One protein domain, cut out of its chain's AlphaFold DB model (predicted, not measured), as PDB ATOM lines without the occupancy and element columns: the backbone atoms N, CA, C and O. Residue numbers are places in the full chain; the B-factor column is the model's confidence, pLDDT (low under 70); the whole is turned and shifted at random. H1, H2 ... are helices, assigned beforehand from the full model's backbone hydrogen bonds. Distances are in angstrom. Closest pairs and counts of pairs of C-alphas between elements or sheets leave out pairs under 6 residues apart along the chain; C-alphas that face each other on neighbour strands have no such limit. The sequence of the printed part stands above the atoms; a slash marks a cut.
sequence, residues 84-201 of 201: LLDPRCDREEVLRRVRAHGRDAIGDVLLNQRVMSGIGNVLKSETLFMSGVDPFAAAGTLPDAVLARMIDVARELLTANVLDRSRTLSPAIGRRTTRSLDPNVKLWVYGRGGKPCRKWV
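This is residues 84 to 201 of the 201 residues of the protein "DNA-(apurinic or apyrimidinic site) lyase" of Acidobacteria bacterium (UniProt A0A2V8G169). One long helix, H4, has H1 packed crosswise on its first part and H3 packed crosswise on its middle, while the short helix H2 sits between H1 and H3, away from H4. Beyond the end of H4 the backbone turns at residues 167 to 172, which stick out, and a long tail with no named element folds back towards H3. The printed part has 118 residues, with four named helices in the order H1, H2, H3, H4 and no named strand. The class is all helix, though just 50 of the 118 residues are in named elements. The whole is compact, with a radius of gyration of the C-alphas of 14.5 A and spans of 39 by 34 by 19 A.

Start with H1, residues 91 to 100, and look on to H2, residues 106 to 111: they are close but not clearly touching, with the C-alphas of Val 98 and Val 109 the closest at 6.6 A. Next find H3, residues 121 to 131; H2 and H3 form a helical hairpin and touch, closest at the C-alphas of Leu 110 and Lys 124, 6.1 A apart. They run opposite ways at a steep tilt of 38 degrees. Now look along H4, residues 144 to 166, which touches H3 with 14 pairs of C-alphas within 8 A; the closest, Thr 127 and Ala 154, are 5.4 A apart. Their lines stand at a steep tilt of 51 degrees, opposite ways. H4 touches H1 with residues 144 to 151 alone, closest at the C-alphas of Leu 95 and Leu 147, 7.0 A apart, at a steep tilt of 59 degrees. H1 and H3 are apart, and so are H2 and H4. In H1 and H3 every O i to N i+4 pair is within hydrogen-bond range; H2 has 1 of 2 and H4 has 18 of 19.

Find C-alpha 91 at (183.027, 119.103, 166.328); from there H1 runs 14.4 A to Ala 100. H2 covers 8.8 A from Ile 106 to Leu 111, and H3 covers 15.4 A from Asn 121 to Ser 131. Find C-alpha 144 at (173.821, 119.455, 159.930); H4 runs 33.2 A from it to C-alpha 166 at (202.434, 135.659, 164.844).

The two C-alphas farthest apart, those of Thr 141 and Leu 169, are 42.4 A from each other. The printed part has no cut and ends at Val 201, the chain's last residue. The link from H3 to H4, 12 residues, is long; residues 166 to 172 stand free. The model's mean pLDDT over the printed part is 85.7, and it is under 70 at residues 163 to 176, 178 to 183 and 200 to 201.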
ATOM      1  N   LEU A  84     187.392 126.487 169.452       92.50
ATOM      2  CA  LEU A  84     187.554 126.163 168.033       92.50
ATOM      3  C   LEU A  84     189.016 126.196 167.559       92.50
ATOM      4  O   LEU A  84     189.308 125.659 166.491       92.50
ATOM      5  N   LEU A  85     189.921 126.820 168.318       89.06
ATOM      6  CA  LEU A  85     191.359 126.796 168.047       89.06
ATOM      7  C   LEU A  85     192.088 125.628 168.722       89.06
ATOM      8  O   LEU A  85     193.241 125.377 168.370       89.06
ATOM      9  N   ASP A  86     191.467 124.916 169.671       89.12
ATOM     10  CA  ASP A  86     192.074 123.712 170.242       89.12
ATOM     11  C   ASP A  86     192.057 122.601 169.173       89.12
ATOM     12  O   ASP A  86     190.987 122.257 168.657       89.12
ATOM     13  N   PRO A  87     193.210 121.999 168.821       86.19
ATOM     14  CA  PRO A  87     193.258 120.884 167.876       86.19
ATOM     15  C   PRO A  87     192.372 119.698 168.277       86.19
ATOM     16  O   PRO A  87     191.957 118.937 167.407       86.19
ATOM     17  N   ARG A  88     192.067 119.560 169.575       88.62
ATOM     18  CA  ARG A  88     191.219 118.511 170.160       88.62
ATOM     19  C   ARG A  88     189.743 118.909 170.245       88.62
ATOM     20  O   ARG A  88     188.975 118.223 170.913       88.62
ATOM     21  N   CYS A  89     189.349 120.032 169.645       90.19
ATOM     22  CA  CYS A  89     187.958 120.469 169.621       90.19
ATOM     23  C   CYS A  89     187.063 119.384 169.009       90.19
ATOM     24  O   CYS A  89     187.244 119.001 167.852       90.19
ATOM     25  N   ASP A  90     186.094 118.911 169.792       92.06
ATOM     26  CA  ASP A  90     185.087 117.959 169.345       92.06
ATOM     27  C   ASP A  90     183.993 118.694 168.562       92.06
ATOM     28  O   ASP A  90     183.178 119.437 169.119       92.06
ATOM     29  N   ARG A  91     183.992 118.490 167.243       91.88
ATOM     30  CA  ARG A  91     183.027 119.103 166.328       91.88
ATOM     31  C   ARG A  91     181.596 118.640 166.605       91.88
ATOM     32  O   ARG A  91     180.677 119.452 166.503       91.88
ATOM     33  N   GLU A  92     181.402 117.374 166.956       94.50
ATOM     34  CA  GLU A  92     180.071 116.812 167.184       94.50
ATOM     35  C   GLU A  92     179.465 117.377 168.475       94.50
ATOM     36  O   GLU A  92     178.283 117.717 168.517       94.50
ATOM     37  N   GLU A  93     180.291 117.617 169.496       96.75
ATOM     38  CA  GLU A  93     179.864 118.333 170.702       96.75
ATOM     39  C   GLU A  93     179.443 119.780 170.399       96.75
ATOM     40  O   GLU A  93     178.439 120.262 170.935       96.75
ATOM     41  N   VAL A  94     180.160 120.487 169.515       97.19
ATOM     42  CA  VAL A  94     179.751 121.834 169.081       97.19
ATOM     43  C   VAL A  94     178.403 121.781 168.360       97.19
ATOM     44  O   VAL A  94     177.510 122.566 168.686       97.19
ATOM     45  N   LEU A  95     178.220 120.847 167.421       97.12
ATOM     46  CA  LEU A  95     176.954 120.656 166.707       97.12
ATOM     47  C   LEU A  95     175.798 120.364 167.667       97.12
ATOM     48  O   LEU A  95     174.756 121.020 167.596       97.12
ATOM     49  N   ARG A  96     175.997 119.453 168.625       97.81
ATOM     50  CA  ARG A  96     175.006 119.133 169.659       97.81
ATOM     51  C   ARG A  96     174.603 120.373 170.459       97.81
ATOM     52  O   ARG A  96     173.414 120.590 170.702       97.81
ATOM     53  N   ARG A  97     175.566 121.220 170.841       98.12
ATOM     54  CA  ARG A  97     175.289 122.487 171.542       98.12
ATOM     55  C   ARG A  97     174.544 123.488 170.665       98.12
ATOM     56  O   ARG A  97     173.620 124.125 171.155       98.12
ATOM     57  N   VAL A  98     174.887 123.605 169.382       98.00
ATOM     58  CA  VAL A  98     174.132 124.442 168.432       98.00
ATOM     59  C   VAL A  98     172.677 123.974 168.344       98.00
ATOM     60  O   VAL A  98     171.764 124.793 168.410       98.00
ATOM     61  N   ARG A  99     172.438 122.657 168.278       97.12
ATOM     62  CA  ARG A  99     171.084 122.079 168.235       97.12
ATOM     63  C   ARG A  99     170.271 122.337 169.499       97.12
ATOM     64  O   ARG A  99     169.077 122.612 169.395       97.12
ATOM     65  N   ALA A 100     170.908 122.339 170.668       98.19
ATOM     66  CA  ALA A 100     170.256 122.726 171.921       98.19
ATOM     67  C   ALA A 100     169.745 124.184 171.911       98.19
ATOM     68  O   ALA A 100     168.825 124.515 172.653       98.19
ATOM     69  N   HIS A 101     170.294 125.029 171.033       98.12
ATOM     70  CA  HIS A 101     169.894 126.418 170.801       98.12
ATOM     71  C   HIS A 101     169.098 126.601 169.496       98.12
ATOM     72  O   HIS A 101     169.105 127.667 168.889       98.12
ATOM     73  N   GLY A 102     168.384 125.566 169.037       97.12
ATOM     74  CA  GLY A 102     167.738 125.551 167.721       97.12
ATOM     75  C   GLY A 102     166.691 126.647 167.461       97.12
ATOM     76  O   GLY A 102     166.379 126.920 166.304       97.12
ATOM     77  N   ARG A 103     166.147 127.280 168.506       98.00
ATOM     78  CA  ARG A 103     165.192 128.397 168.377       98.00
ATOM     79  C   ARG A 103     165.876 129.754 168.201       98.00
ATOM     80  O   ARG A 103     165.233 130.686 167.729       98.00
ATOM     81  N   ASP A 104     167.145 129.856 168.578       98.50
ATOM     82  CA  ASP A 104     167.896 131.106 168.559       98.50
ATOM     83  C   ASP A 104     168.423 131.387 167.145       98.50
ATOM     84  O   ASP A 104     168.691 130.470 166.359       98.50
ATOM     85  N   ALA A 105     168.609 132.667 166.817       98.56
ATOM     86  CA  ALA A 105     169.245 133.073 165.571       98.56
ATOM     87  C   ALA A 105     170.693 132.560 165.522       98.56
ATOM     88  O   ALA A 105     171.461 132.727 166.473       98.56
ATOM     89  N   ILE A 106     171.103 131.971 164.399       98.44
ATOM     90  CA  ILE A 106     172.433 131.364 164.256       98.44
ATOM     91  C   ILE A 106     173.570 132.365 164.501       98.44
ATOM     92  O   ILE A 106     174.614 132.002 165.047       98.44
ATOM     93  N   GLY A 107     173.365 133.645 164.176       97.94
ATOM     94  CA  GLY A 107     174.307 134.710 164.504       97.94
ATOM     95  C   GLY A 107     174.554 134.865 166.007       97.94
ATOM     96  O   GLY A 107     175.701 135.075 166.407       97.94
ATOM     97  N   ASP A 108     173.522 134.717 166.835       98.38
ATOM     98  CA  ASP A 108     173.639 134.809 168.292       98.38
ATOM     99  C   ASP A 108     174.238 133.527 168.876       98.38
ATOM    100  O   ASP A 108     175.119 133.590 169.739       98.38
ATOM    101  N   VAL A 109     173.860 132.366 168.331       98.31
ATOM    102  CA  VAL A 109     174.443 131.068 168.708       98.31
ATOM    103  C   VAL A 109     175.959 131.059 168.499       98.31
ATOM    104  O   VAL A 109     176.696 130.638 169.390       98.31
ATOM    105  N   LEU A 110     176.453 131.598 167.379       97.25
ATOM    106  CA  LEU A 110     177.892 131.729 167.113       97.25
ATOM    107  C   LEU A 110     178.622 132.655 168.104       97.25
ATOM    108  O   LEU A 110     179.833 132.529 168.284       97.25
ATOM    109  N   LEU A 111     177.931 133.612 168.730       97.19
ATOM    110  CA  LEU A 111     178.524 134.493 169.744       97.19
ATOM    111  C   LEU A 111     178.469 133.905 171.154       97.19
ATOM    112  O   LEU A 111     179.226 134.352 172.028       97.19
ATOM    113  N   ASN A 112     177.626 132.901 171.379       97.19
ATOM    114  CA  ASN A 112     177.473 132.260 172.669       97.19
ATOM    115  C   ASN A 112     178.721 131.433 173.023       97.19
ATOM    116  O   ASN A 112     178.900 130.303 172.571       97.19
ATOM    117  N   GLN A 113     179.560 131.980 173.912       95.75
ATOM    118  CA  GLN A 113     180.811 131.334 174.334       95.75
ATOM    119  C   GLN A 113     180.601 130.003 175.078       95.75
ATOM    120  O   GLN A 113     181.568 129.269 175.265       95.75
ATOM    121  N   ARG A 114     179.366 129.681 175.497       96.56
ATOM    122  CA  ARG A 114     178.999 128.381 176.086       96.56
ATOM    123  C   ARG A 114     178.718 127.313 175.025       96.56
ATOM    124  O   ARG A 114     178.852 126.129 175.316       96.56
ATOM    125  N   VAL A 115     178.345 127.713 173.809       97.44
ATOM    126  CA  VAL A 115     178.160 126.802 172.668       97.44
ATOM    127  C   VAL A 115     179.511 126.487 172.038       97.44
ATOM    128  O   VAL A 115     179.868 125.324 171.894       97.44
ATOM    129  N   MET A 116     180.282 127.526 171.728       96.19
ATOM    130  CA  MET A 116     181.636 127.432 171.186       96.19
ATOM    131  C   MET A 116     182.422 128.679 171.583       96.19
ATOM    132  O   MET A 116     181.874 129.783 171.591       96.19
ATOM    133  N   SER A 117     183.702 128.538 171.913       95.06
ATOM    134  CA  SER A 117     184.521 129.667 172.356       95.06
ATOM    135  C   SER A 117     185.498 130.142 171.274       95.06
ATOM    136  O   SER A 117     185.904 129.395 170.387       95.06
ATOM    137  N   GLY A 118     185.819 131.441 171.310       90.19
ATOM    138  CA  GLY A 118     186.761 132.089 170.383       90.19
ATOM    139  C   GLY A 118     186.106 132.993 169.332       90.19
ATOM    140  O   GLY A 118     186.696 134.000 168.931       90.19
ATOM    141  N   ILE A 119     184.851 132.743 168.950       92.88
ATOM    142  CA  ILE A 119     184.158 133.554 167.933       92.88
ATOM    143  C   ILE A 119     183.691 134.896 168.502       92.88
ATOM    144  O   ILE A 119     183.026 134.983 169.532       92.88
ATOM    145  N   GLY A 120     184.078 135.988 167.837       91.69
ATOM    146  CA  GLY A 120     183.606 137.351 168.102       91.69
ATOM    147  C   GLY A 120     182.863 137.938 166.905       91.69
ATOM    148  O   GLY A 120     182.803 137.318 165.850       91.69
ATOM    149  N   ASN A 121     182.344 139.162 167.047       92.44
ATOM    150  CA  ASN A 121     181.413 139.752 166.074       92.44
ATOM    151  C   ASN A 121     181.940 139.784 164.628       92.44
ATOM    152  O   ASN A 121     181.199 139.473 163.703       92.44
ATOM    153  N   VAL A 122     183.232 140.084 164.439       91.19
ATOM    154  CA  VAL A 122     183.872 140.035 163.113       91.19
ATOM    155  C   VAL A 122     183.789 138.632 162.524       91.19
ATOM    156  O   VAL A 122     183.266 138.456 161.433       91.19
ATOM    157  N   LEU A 123     184.262 137.622 163.258       92.62
ATOM    158  CA  LEU A 123     184.298 136.256 162.745       92.62
ATOM    159  C   LEU A 123     182.910 135.655 162.577       92.62
ATOM    160  O   LEU A 123     182.716 134.930 161.614       92.62
ATOM    161  N   LYS A 124     181.941 136.007 163.427       95.62
ATOM    162  CA  LYS A 124     180.530 135.660 163.219       95.62
ATOM    163  C   LYS A 124     180.065 136.107 161.833       95.62
ATOM    164  O   LYS A 124     179.636 135.285 161.032       95.62
ATOM    165  N   SER A 125     180.173 137.406 161.544       95.31
ATOM    166  CA  SER A 125     179.706 137.975 160.276       95.31
ATOM    167  C   SER A 125     180.425 137.370 159.070       95.31
ATOM    168  O   SER A 125     179.789 137.032 158.079       95.31
ATOM    169  N   GLU A 126     181.742 137.200 159.165       94.19
ATOM    170  CA  GLU A 126     182.557 136.658 158.077       94.19
ATOM    171  C   GLU A 126     182.284 135.164 157.837       94.19
ATOM    172  O   GLU A 126     182.154 134.746 156.691       94.19
ATOM    173  N   THR A 127     182.114 134.377 158.903       95.38
ATOM    174  CA  THR A 127     181.783 132.944 158.822       95.38
ATOM    175  C   THR A 127     180.433 132.730 158.149       95.38
ATOM    176  O   THR A 127     180.328 131.922 157.227       95.38
ATOM    177  N   LEU A 128     179.403 133.463 158.584       96.69
ATOM    178  CA  LEU A 128     178.053 133.349 158.027       96.69
ATOM    179  C   LEU A 128     178.021 133.748 156.552       96.69
ATOM    180  O   LEU A 128     177.467 133.023 155.729       96.69
ATOM    181  N   PHE A 129     178.704 134.840 156.202       94.88
ATOM    182  CA  PHE A 129     178.833 135.276 154.814       94.88
ATOM    183  C   PHE A 129     179.529 134.228 153.939       94.88
ATOM    184  O   PHE A 129     179.038 133.885 152.862       94.88
ATOM    185  N   MET A 130     180.658 133.681 154.399       92.44
ATOM    186  CA  MET A 130     181.387 132.647 153.660       92.44
ATOM    187  C   MET A 130     180.586 131.347 153.533       92.44
ATOM    188  O   MET A 130     180.681 130.676 152.507       92.44
ATOM    189  N   SER A 131     179.758 131.039 154.529       94.12
ATOM    190  CA  SER A 131     178.891 129.857 154.548       94.12
ATOM    191  C   SER A 131     177.578 130.044 153.782       94.12
ATOM    192  O   SER A 131     176.866 129.062 153.582       94.12
ATOM    193  N   GLY A 132     177.258 131.272 153.354       94.56
ATOM    194  CA  GLY A 132     175.996 131.603 152.686       94.56
ATOM    195  C   GLY A 132     174.773 131.468 153.595       94.56
ATOM    196  O   GLY A 132     173.713 131.074 153.123       94.56
ATOM    197  N   VAL A 133     174.927 131.738 154.894       97.25
ATOM    198  CA  VAL A 133     173.873 131.567 155.904       97.25
ATOM    199  C   VAL A 133     173.381 132.932 156.379       97.25
ATOM    200  O   VAL A 133     174.186 133.791 156.743       97.25
ATOM    201  N   ASP A 134     172.060 133.118 156.397       97.12
ATOM    202  CA  ASP A 134     171.428 134.302 156.982       97.12
ATOM    203  C   ASP A 134     171.692 134.343 158.503       97.12
ATOM    204  O   ASP A 134     171.349 133.379 159.195       97.12
ATOM    205  N   PRO A 135     172.284 135.424 159.056       97.50
ATOM    206  CA  PRO A 135     172.494 135.564 160.500       97.50
ATOM    207  C   PRO A 135     171.231 135.415 161.353       97.50
ATOM    208  O   PRO A 135     171.361 135.063 162.526       97.50
ATOM    209  N   PHE A 136     170.050 135.687 160.796       98.19
ATOM    210  CA  PHE A 136     168.772 135.639 161.503       98.19
ATOM    211  C   PHE A 136     168.046 134.297 161.363       98.19
ATOM    212  O   PHE A 136     167.024 134.091 162.016       98.19
ATOM    213  N   ALA A 137     168.568 133.365 160.558       98.19
ATOM    214  CA  ALA A 137     167.999 132.026 160.461       98.19
ATOM    215  C   ALA A 137     168.057 131.319 161.823       98.19
ATOM    216  O   ALA A 137     169.097 131.315 162.489       98.19
ATOM    217  N   ALA A 138     166.952 130.694 162.227       98.56
ATOM    218  CA  ALA A 138     166.920 129.876 163.433       98.56
ATOM    219  C   ALA A 138     167.883 128.687 163.286       98.56
ATOM    220  O   ALA A 138     167.845 127.961 162.293       98.56
ATOM    221  N   ALA A 139     168.745 128.451 164.277       98.00
ATOM    222  CA  ALA A 139     169.794 127.433 164.181       98.00
ATOM    223  C   ALA A 139     169.244 126.017 163.916       98.00
ATOM    224  O   ALA A 139     169.898 125.193 163.276       98.00
ATOM    225  N   GLY A 140     168.025 125.734 164.379       97.31
ATOM    226  CA  GLY A 140     167.334 124.458 164.217       97.31
ATOM    227  C   GLY A 140     166.872 124.168 162.789       97.31
ATOM    228  O   GLY A 140     166.681 123.003 162.461       97.31
ATOM    229  N   THR A 141     166.730 125.182 161.930       97.81
ATOM    230  CA  THR A 141     166.273 124.995 160.540       97.81
ATOM    231  C   THR A 141     167.415 124.689 159.572       97.81
ATOM    232  O   THR A 141     167.182 124.211 158.464       97.81
ATOM    233  N   LEU A 142     168.662 124.943 159.978       98.00
ATOM    234  CA  LEU A 142     169.844 124.692 159.155       98.00
ATOM    235  C   LEU A 142     170.186 123.195 159.156       98.00
ATOM    236  O   LEU A 142     170.230 122.614 160.237       98.00
ATOM    237  N   PRO A 143     170.485 122.552 158.012       97.50
ATOM    238  CA  PRO A 143     170.954 121.161 157.970       97.50
ATOM    239  C   PRO A 143     172.301 120.955 158.685       97.50
ATOM    240  O   PRO A 143     173.147 121.850 158.673       97.50
ATOM    241  N   ASP A 144     172.556 119.758 159.230       95.81
ATOM    242  CA  ASP A 144     173.821 119.455 159.930       95.81
ATOM    243  C   ASP A 144     175.047 119.678 159.035       95.81
ATOM    244  O   ASP A 144     176.032 120.265 159.472       95.81
ATOM    245  N   ALA A 145     174.964 119.324 157.749       95.81
ATOM    246  CA  ALA A 145     176.038 119.574 156.786       95.81
ATOM    247  C   ALA A 145     176.343 121.075 156.595       95.81
ATOM    248  O   ALA A 145     177.479 121.450 156.296       95.81
ATOM    249  N   VAL A 146     175.342 121.951 156.754       96.69
ATOM    250  CA  VAL A 146     175.529 123.410 156.712       96.69
ATOM    251  C   VAL A 146     176.210 123.890 157.988       96.69
ATOM    252  O   VAL A 146     177.175 124.649 157.909       96.69
ATOM    253  N   LEU A 147     175.749 123.414 159.147       97.00
ATOM    254  CA  LEU A 147     176.332 123.761 160.442       97.00
ATOM    255  C   LEU A 147     177.784 123.284 160.568       97.00
ATOM    256  O   LEU A 147     178.636 124.054 161.003       97.00
ATOM    257  N   ALA A 148     178.081 122.057 160.138       95.00
ATOM    258  CA  ALA A 148     179.425 121.488 160.172       95.00
ATOM    259  C   ALA A 148     180.395 122.318 159.323       95.00
ATOM    260  O   ALA A 148     181.408 122.795 159.831       95.00
ATOM    261  N   ARG A 149     180.024 122.611 158.068       95.00
ATOM    262  CA  ARG A 149     180.815 123.483 157.187       95.00
ATOM    263  C   ARG A 149     181.022 124.871 157.791       95.00
ATOM    264  O   ARG A 149     182.103 125.435 157.674       95.00
ATOM    265  N   MET A 150     179.995 125.439 158.418       95.88
ATOM    266  CA  MET A 150     180.093 126.743 159.071       95.88
ATOM    267  C   MET A 150     181.106 126.721 160.227       95.88
ATOM    268  O   MET A 150     181.899 127.653 160.355       95.88
ATOM    269  N   ILE A 151     181.117 125.660 161.041       94.88
ATOM    270  CA  ILE A 151     182.105 125.467 162.117       94.88
ATOM    271  C   ILE A 151     183.520 125.330 161.533       94.88
ATOM    272  O   ILE A 151     184.452 125.958 162.042       94.88
ATOM    273  N   ASP A 152     183.680 124.587 160.436       93.06
ATOM    274  CA  ASP A 152     184.971 124.418 159.760       93.06
ATOM    275  C   ASP A 152     185.498 125.760 159.220       93.06
ATOM    276  O   ASP A 152     186.629 126.150 159.512       93.06
ATOM    277  N   VAL A 153     184.649 126.542 158.541       93.62
ATOM    278  CA  VAL A 153     184.982 127.904 158.076       93.62
ATOM    279  C   VAL A 153     185.372 128.807 159.248       93.62
ATOM    280  O   VAL A 153     186.357 129.544 159.168       93.62
ATOM    281  N   ALA A 154     184.635 128.747 160.358       93.44
ATOM    282  CA  ALA A 154     184.931 129.532 161.551       93.44
ATOM    283  C   ALA A 154     186.330 129.211 162.108       93.44
ATOM    284  O   ALA A 154     187.106 130.123 162.416       93.44
ATOM    285  N   ARG A 155     186.673 127.920 162.189       92.25
ATOM    286  CA  ARG A 155     187.984 127.430 162.632       92.25
ATOM    287  C   ARG A 155     189.102 127.821 161.667       92.25
ATOM    288  O   ARG A 155     190.163 128.255 162.119       92.25
ATOM    289  N   GLU A 156     188.877 127.735 160.359       89.62
ATOM    290  CA  GLU A 156     189.835 128.189 159.345       89.62
ATOM    291  C   GLU A 156     190.139 129.685 159.491       89.62
ATOM    292  O   GLU A 156     191.305 130.090 159.523       89.62
ATOM    293  N   LEU A 157     189.099 130.514 159.629       89.12
ATOM    294  CA  LEU A 157     189.251 131.956 159.805       89.12
ATOM    295  C   LEU A 157     189.961 132.301 161.116       89.12
ATOM    296  O   LEU A 157     190.840 133.167 161.125       89.12
ATOM    297  N   LEU A 158     189.615 131.632 162.219       88.50
ATOM    298  CA  LEU A 158     190.312 131.782 163.497       88.50
ATOM    299  C   LEU A 158     191.804 131.465 163.349       88.50
ATOM    300  O   LEU A 158     192.643 132.293 163.704       88.50
ATOM    301  N   THR A 159     192.124 130.307 162.773       86.19
ATOM    302  CA  THR A 159     193.501 129.816 162.615       86.19
ATOM    303  C   THR A 159     194.338 130.773 161.767       86.19
ATOM    304  O   THR A 159     195.432 131.170 162.170       86.19
ATOM    305  N   ALA A 160     193.797 131.231 160.634       81.12
ATOM    306  CA  ALA A 160     194.473 132.195 159.767       81.12
ATOM    307  C   ALA A 160     194.798 133.512 160.498       81.12
ATOM    308  O   ALA A 160     195.892 134.056 160.360       81.12
ATOM    309  N   ASN A 161     193.881 134.001 161.343       76.44
ATOM    310  CA  ASN A 161     194.074 135.246 162.092       76.44
ATOM    311  C   ASN A 161     195.047 135.118 163.278       76.44
ATOM    312  O   ASN A 161     195.553 136.139 163.752       76.44
ATOM    313  N   VAL A 162     195.321 133.901 163.760       75.88
ATOM    314  CA  VAL A 162     196.405 133.638 164.721       75.88
ATOM    315  C   VAL A 162     197.760 133.679 164.011       75.88
ATOM    316  O   VAL A 162     198.671 134.375 164.464       75.88
ATOM    317  N   LEU A 163     197.881 132.993 162.870       61.84
ATOM    318  CA  LEU A 163     199.134 132.902 162.113       61.84
ATOM    319  C   LEU A 163     199.588 134.265 161.570       61.84
ATOM    320  O   LEU A 163     200.752 134.631 161.751       61.84
ATOM    321  N   ASP A 164     198.676 135.064 161.009       58.72
ATOM    322  CA  ASP A 164     198.991 136.414 160.511       58.72
ATOM    323  C   ASP A 164     199.482 137.357 161.628       58.72
ATOM    324  O   ASP A 164     200.355 138.202 161.407       58.72
ATOM    325  N   ARG A 165     198.978 137.193 162.861       55.66
ATOM    326  CA  ARG A 165     199.465 137.957 164.024       55.66
ATOM    327  C   ARG A 165     200.829 137.484 164.506       55.66
ATOM    328  O   ARG A 165     201.629 138.317 164.912       55.66
ATOM    329  N   SER A 166     201.123 136.186 164.435       51.03
ATOM    330  CA  SER A 166     202.434 135.659 164.844       51.03
ATOM    331  C   SER A 166     203.583 136.222 163.994       51.03
ATOM    332  O   SER A 166     204.683 136.437 164.495       51.03
ATOM    333  N   ARG A 167     203.300 136.546 162.726       44.41
ATOM    334  CA  ARG A 167     204.250 137.154 161.784       44.41
ATOM    335  C   ARG A 167     204.419 138.662 161.950       44.41
ATOM    336  O   ARG A 167     205.314 139.233 161.334       44.41
ATOM    337  N   THR A 168     203.599 139.320 162.775       41.47
ATOM    338  CA  THR A 168     203.644 140.778 162.899       41.47
ATOM    339  C   THR A 168     203.459 141.233 164.342       41.47
ATOM    340  O   THR A 168     202.356 141.242 164.874       41.47
ATOM    341  N   LEU A 169     204.549 141.696 164.967       39.50
ATOM    342  CA  LEU A 169     204.618 142.208 166.350       39.50
ATOM    343  C   LEU A 169     203.804 143.501 166.600       39.50
ATOM    344  O   LEU A 169     203.949 144.147 167.640       39.50
ATOM    345  N   SER A 170     202.951 143.906 165.655       36.50
ATOM    346  CA  SER A 170     202.118 145.101 165.750       36.50
ATOM    347  C   SER A 170     200.652 144.720 166.007       36.50
ATOM    348  O   SER A 170     200.030 144.078 165.156       36.50
ATOM    349  N   PRO A 171     200.042 145.160 167.127       40.88
ATOM    350  CA  PRO A 171     198.633 144.902 167.448       40.88
ATOM    351  C   PRO A 171     197.633 145.445 166.408       40.88
ATOM    352  O   PRO A 171     196.452 145.092 166.451       40.88
ATOM    353  N   ALA A 172     198.095 146.316 165.502       38.25
ATOM    354  CA  ALA A 172     197.281 147.122 164.596       38.25
ATOM    355  C   ALA A 172     196.968 146.467 163.238       38.25
ATOM    356  O   ALA A 172     196.223 147.045 162.441       38.25
ATOM    357  N   ILE A 173     197.477 145.265 162.943       45.75
ATOM    358  CA  ILE A 173     197.084 144.579 161.706       45.75
ATOM    359  C   ILE A 173     195.682 143.997 161.891       45.75
ATOM    360  O   ILE A 173     195.459 142.997 162.573       45.75
ATOM    361  N   GLY A 174     194.711 144.715 161.321       55.19
ATOM    362  CA  GLY A 174     193.300 144.339 161.315       55.19
ATOM    363  C   GLY A 174     193.071 142.907 160.825       55.19
ATOM    364  O   GLY A 174     193.808 142.408 159.978       55.19
ATOM    365  N   ARG A 175     192.030 142.274 161.379       66.38
ATOM    366  CA  ARG A 175     191.594 140.905 161.055       66.38
ATOM    367  C   ARG A 175     191.453 140.717 159.539       66.38
ATOM    368  O   ARG A 175     190.901 141.602 158.886       66.38
ATOM    369  N   ARG A 176     191.927 139.584 159.010       69.50
ATOM    370  CA  ARG A 176     191.880 139.219 157.583       69.50
ATOM    371  C   ARG A 176     191.110 137.910 157.400       69.50
ATOM    372  O   ARG A 176     191.405 136.921 158.058       69.50
ATOM    373  N   THR A 177     190.118 137.903 156.520       74.69
ATOM    374  CA  THR A 177     189.206 136.768 156.269       74.69
ATOM    375  C   THR A 177     188.997 136.478 154.781       74.69
ATOM    376  O   THR A 177     188.502 135.419 154.412       74.69
ATOM    377  N   THR A 178     189.425 137.380 153.901       67.25
ATOM    378  CA  THR A 178     189.305 137.270 152.434       67.25
ATOM    379  C   THR A 178     190.374 136.416 151.764       67.25
ATOM    380  O   THR A 178     190.258 136.145 150.575       67.25
ATOM    381  N   ARG A 179     191.443 136.050 152.488       66.88
ATOM    382  CA  ARG A 179     192.673 135.429 151.951       66.88
ATOM    383  C   ARG A 179     193.365 136.228 150.827       66.88
ATOM    384  O   ARG A 179     194.348 135.753 150.274       66.88
ATOM    385  N   SER A 180     192.909 137.447 150.521       64.06
ATOM    386  CA  SER A 180     193.550 138.322 149.535       64.06
ATOM    387  C   SER A 180     194.906 138.815 150.043       64.06
ATOM    388  O   SER A 180     195.080 139.066 151.243       64.06
ATOM    389  N   LEU A 181     195.865 138.966 149.126       66.75
ATOM    390  CA  LEU A 181     197.151 139.604 149.407       66.75
ATOM    391  C   LEU A 181     197.032 141.133 149.458       66.75
ATOM    392  O   LEU A 181     197.857 141.766 150.115       66.75
ATOM    393  N   ASP A 182     195.985 141.709 148.854       68.31
ATOM    394  CA  ASP A 182     195.723 143.148 148.888       68.31
ATOM    395  C   ASP A 182     195.439 143.609 150.337       68.31
ATOM    396  O   ASP A 182     194.438 143.199 150.944       68.31
ATOM    397  N   PRO A 183     196.282 144.494 150.909       65.56
ATOM    398  CA  PRO A 183     196.103 145.020 152.259       65.56
ATOM    399  C   PRO A 183     194.766 145.738 152.488       65.56
ATOM    400  O   PRO A 183     194.328 145.828 153.636       65.56
ATOM    401  N   ASN A 184     194.100 146.226 151.441       70.19
ATOM    402  CA  ASN A 184     192.801 146.906 151.507       70.19
ATOM    403  C   ASN A 184     191.614 145.930 151.453       70.19
ATOM    404  O   ASN A 184     190.456 146.279 151.736       70.19
ATOM    405  N   VAL A 185     191.877 144.667 151.130       74.81
ATOM    406  CA  VAL A 185     190.865 143.624 150.988       74.81
ATOM    407  C   VAL A 185     190.958 142.683 152.170       74.81
ATOM    408  O   VAL A 185     191.256 141.520 151.996       74.81
ATOM    409  N   LYS A 186     190.716 143.166 153.396       76.50
ATOM    410  CA  LYS A 186     190.832 142.316 154.602       76.50
ATOM    411  C   LYS A 186     189.567 141.530 154.953       76.50
ATOM    412  O   LYS A 186     189.683 140.383 155.355       76.50
ATOM    413  N   LEU A 187     188.385 142.138 154.819       85.94
ATOM    414  CA  LEU A 187     187.100 141.590 155.286       85.94
ATOM    415  C   LEU A 187     186.067 141.519 154.154       85.94
ATOM    416  O   LEU A 187     186.064 142.388 153.278       85.94
ATOM    417  N   TRP A 188     185.183 140.529 154.168       87.38
ATOM    418  CA  TRP A 188     184.119 140.375 153.175       87.38
ATOM    419  C   TRP A 188     182.935 141.301 153.436       87.38
ATOM    420  O   TRP A 188     182.492 141.995 152.517       87.38
ATOM    421  N   VAL A 189     182.453 141.351 154.682       91.56
ATOM    422  CA  VAL A 189     181.174 141.987 155.040       91.56
ATOM    423  C   VAL A 189     181.258 142.869 156.291       91.56
ATOM    424  O   VAL A 189     180.602 143.911 156.356       91.56
ATOM    425  N   TYR A 190     182.081 142.519 157.282       89.06
ATOM    426  CA  TYR A 190     182.122 143.260 158.541       89.06
ATOM    427  C   TYR A 190     182.657 144.687 158.339       89.06
ATOM    428  O   TYR A 190     183.717 144.890 157.747       89.06
ATOM    429  N   GLY A 191     181.926 145.686 158.850       87.06
ATOM    430  CA  GLY A 191     182.274 147.104 158.691       87.06
ATOM    431  C   GLY A 191     182.139 147.626 157.252       87.06
ATOM    432  O   GLY A 191     182.720 148.657 156.917       87.06
ATOM    433  N   ARG A 192     181.408 146.910 156.387       91.25
ATOM    434  CA  ARG A 192     181.221 147.244 154.964       91.25
ATOM    435  C   ARG A 192     179.759 147.515 154.586       91.25
ATOM    436  O   ARG A 192     179.394 147.332 153.429       91.25
ATOM    437  N   GLY A 193     178.929 147.955 155.535       88.94
ATOM    438  CA  GLY A 193     177.553 148.370 155.238       88.94
ATOM    439  C   GLY A 193     177.514 149.412 154.111       88.94
ATOM    440  O   GLY A 193     178.340 150.323 154.092       88.94
ATOM    441  N   GLY A 194     176.610 149.229 153.145       90.06
ATOM    442  CA  GLY A 194     176.453 150.116 151.985       90.06
ATOM    443  C   GLY A 194     177.504 149.975 150.873       90.06
ATOM    444  O   GLY A 194     177.440 150.712 149.896       90.06
ATOM    445  N   LYS A 195     178.475 149.054 150.982       90.00
ATOM    446  CA  LYS A 195     179.491 148.819 149.937       90.00
ATOM    447  C   LYS A 195     179.124 147.624 149.045       90.00
ATOM    448  O   LYS A 195     178.516 146.679 149.549       90.00
ATOM    449  N   PRO A 196     179.573 147.589 147.773       89.00
ATOM    450  CA  PRO A 196     179.380 146.431 146.903       89.00
ATOM    451  C   PRO A 196     179.936 145.131 147.502       89.00
ATOM    452  O   PRO A 196     180.993 145.113 148.161       89.00
ATOM    453  N   CYS A 197     179.212 144.037 147.262       88.56
ATOM    454  CA  CYS A 197     179.602 142.703 147.699       88.56
ATOM    455  C   CYS A 197     180.806 142.218 146.894       88.56
ATOM    456  O   CYS A 197     180.737 142.163 145.679       88.56
ATOM    457  N   ARG A 198     181.890 141.808 147.566       83.56
ATOM    458  CA  ARG A 198     183.142 141.366 146.916       83.56
ATOM    459  C   ARG A 198     183.074 139.985 146.257       83.56
ATOM    460  O   ARG A 198     183.999 139.635 145.541       83.56
ATOM    461  N   LYS A 199     182.057 139.180 146.571       76.69
ATOM    462  CA  LYS A 199     181.930 137.799 146.074       76.69
ATOM    463  C   LYS A 199     181.222 137.721 144.718       76.69
ATOM    464  O   LYS A 199     181.402 136.745 144.007       76.69
ATOM    465  N   TRP A 200     180.418 138.730 144.398       64.25
ATOM    466  CA  TRP A 200     179.541 138.759 143.228       64.25
ATOM    467  C   TRP A 200     179.832 139.981 142.344       64.25
ATOM    468  O   TRP A 200     178.906 140.547 141.769       64.25
ATOM    469  N   VAL A 201     181.099 140.422 142.317       51.47
ATOM    470  CA  VAL A 201     181.602 141.407 141.341       51.47
ATOM    471  C   VAL A 201     182.151 140.658 140.143       51.47
ATOM    472  O   VAL A 201     182.854 139.652 140.393       51.47
TER     473      VAL A 201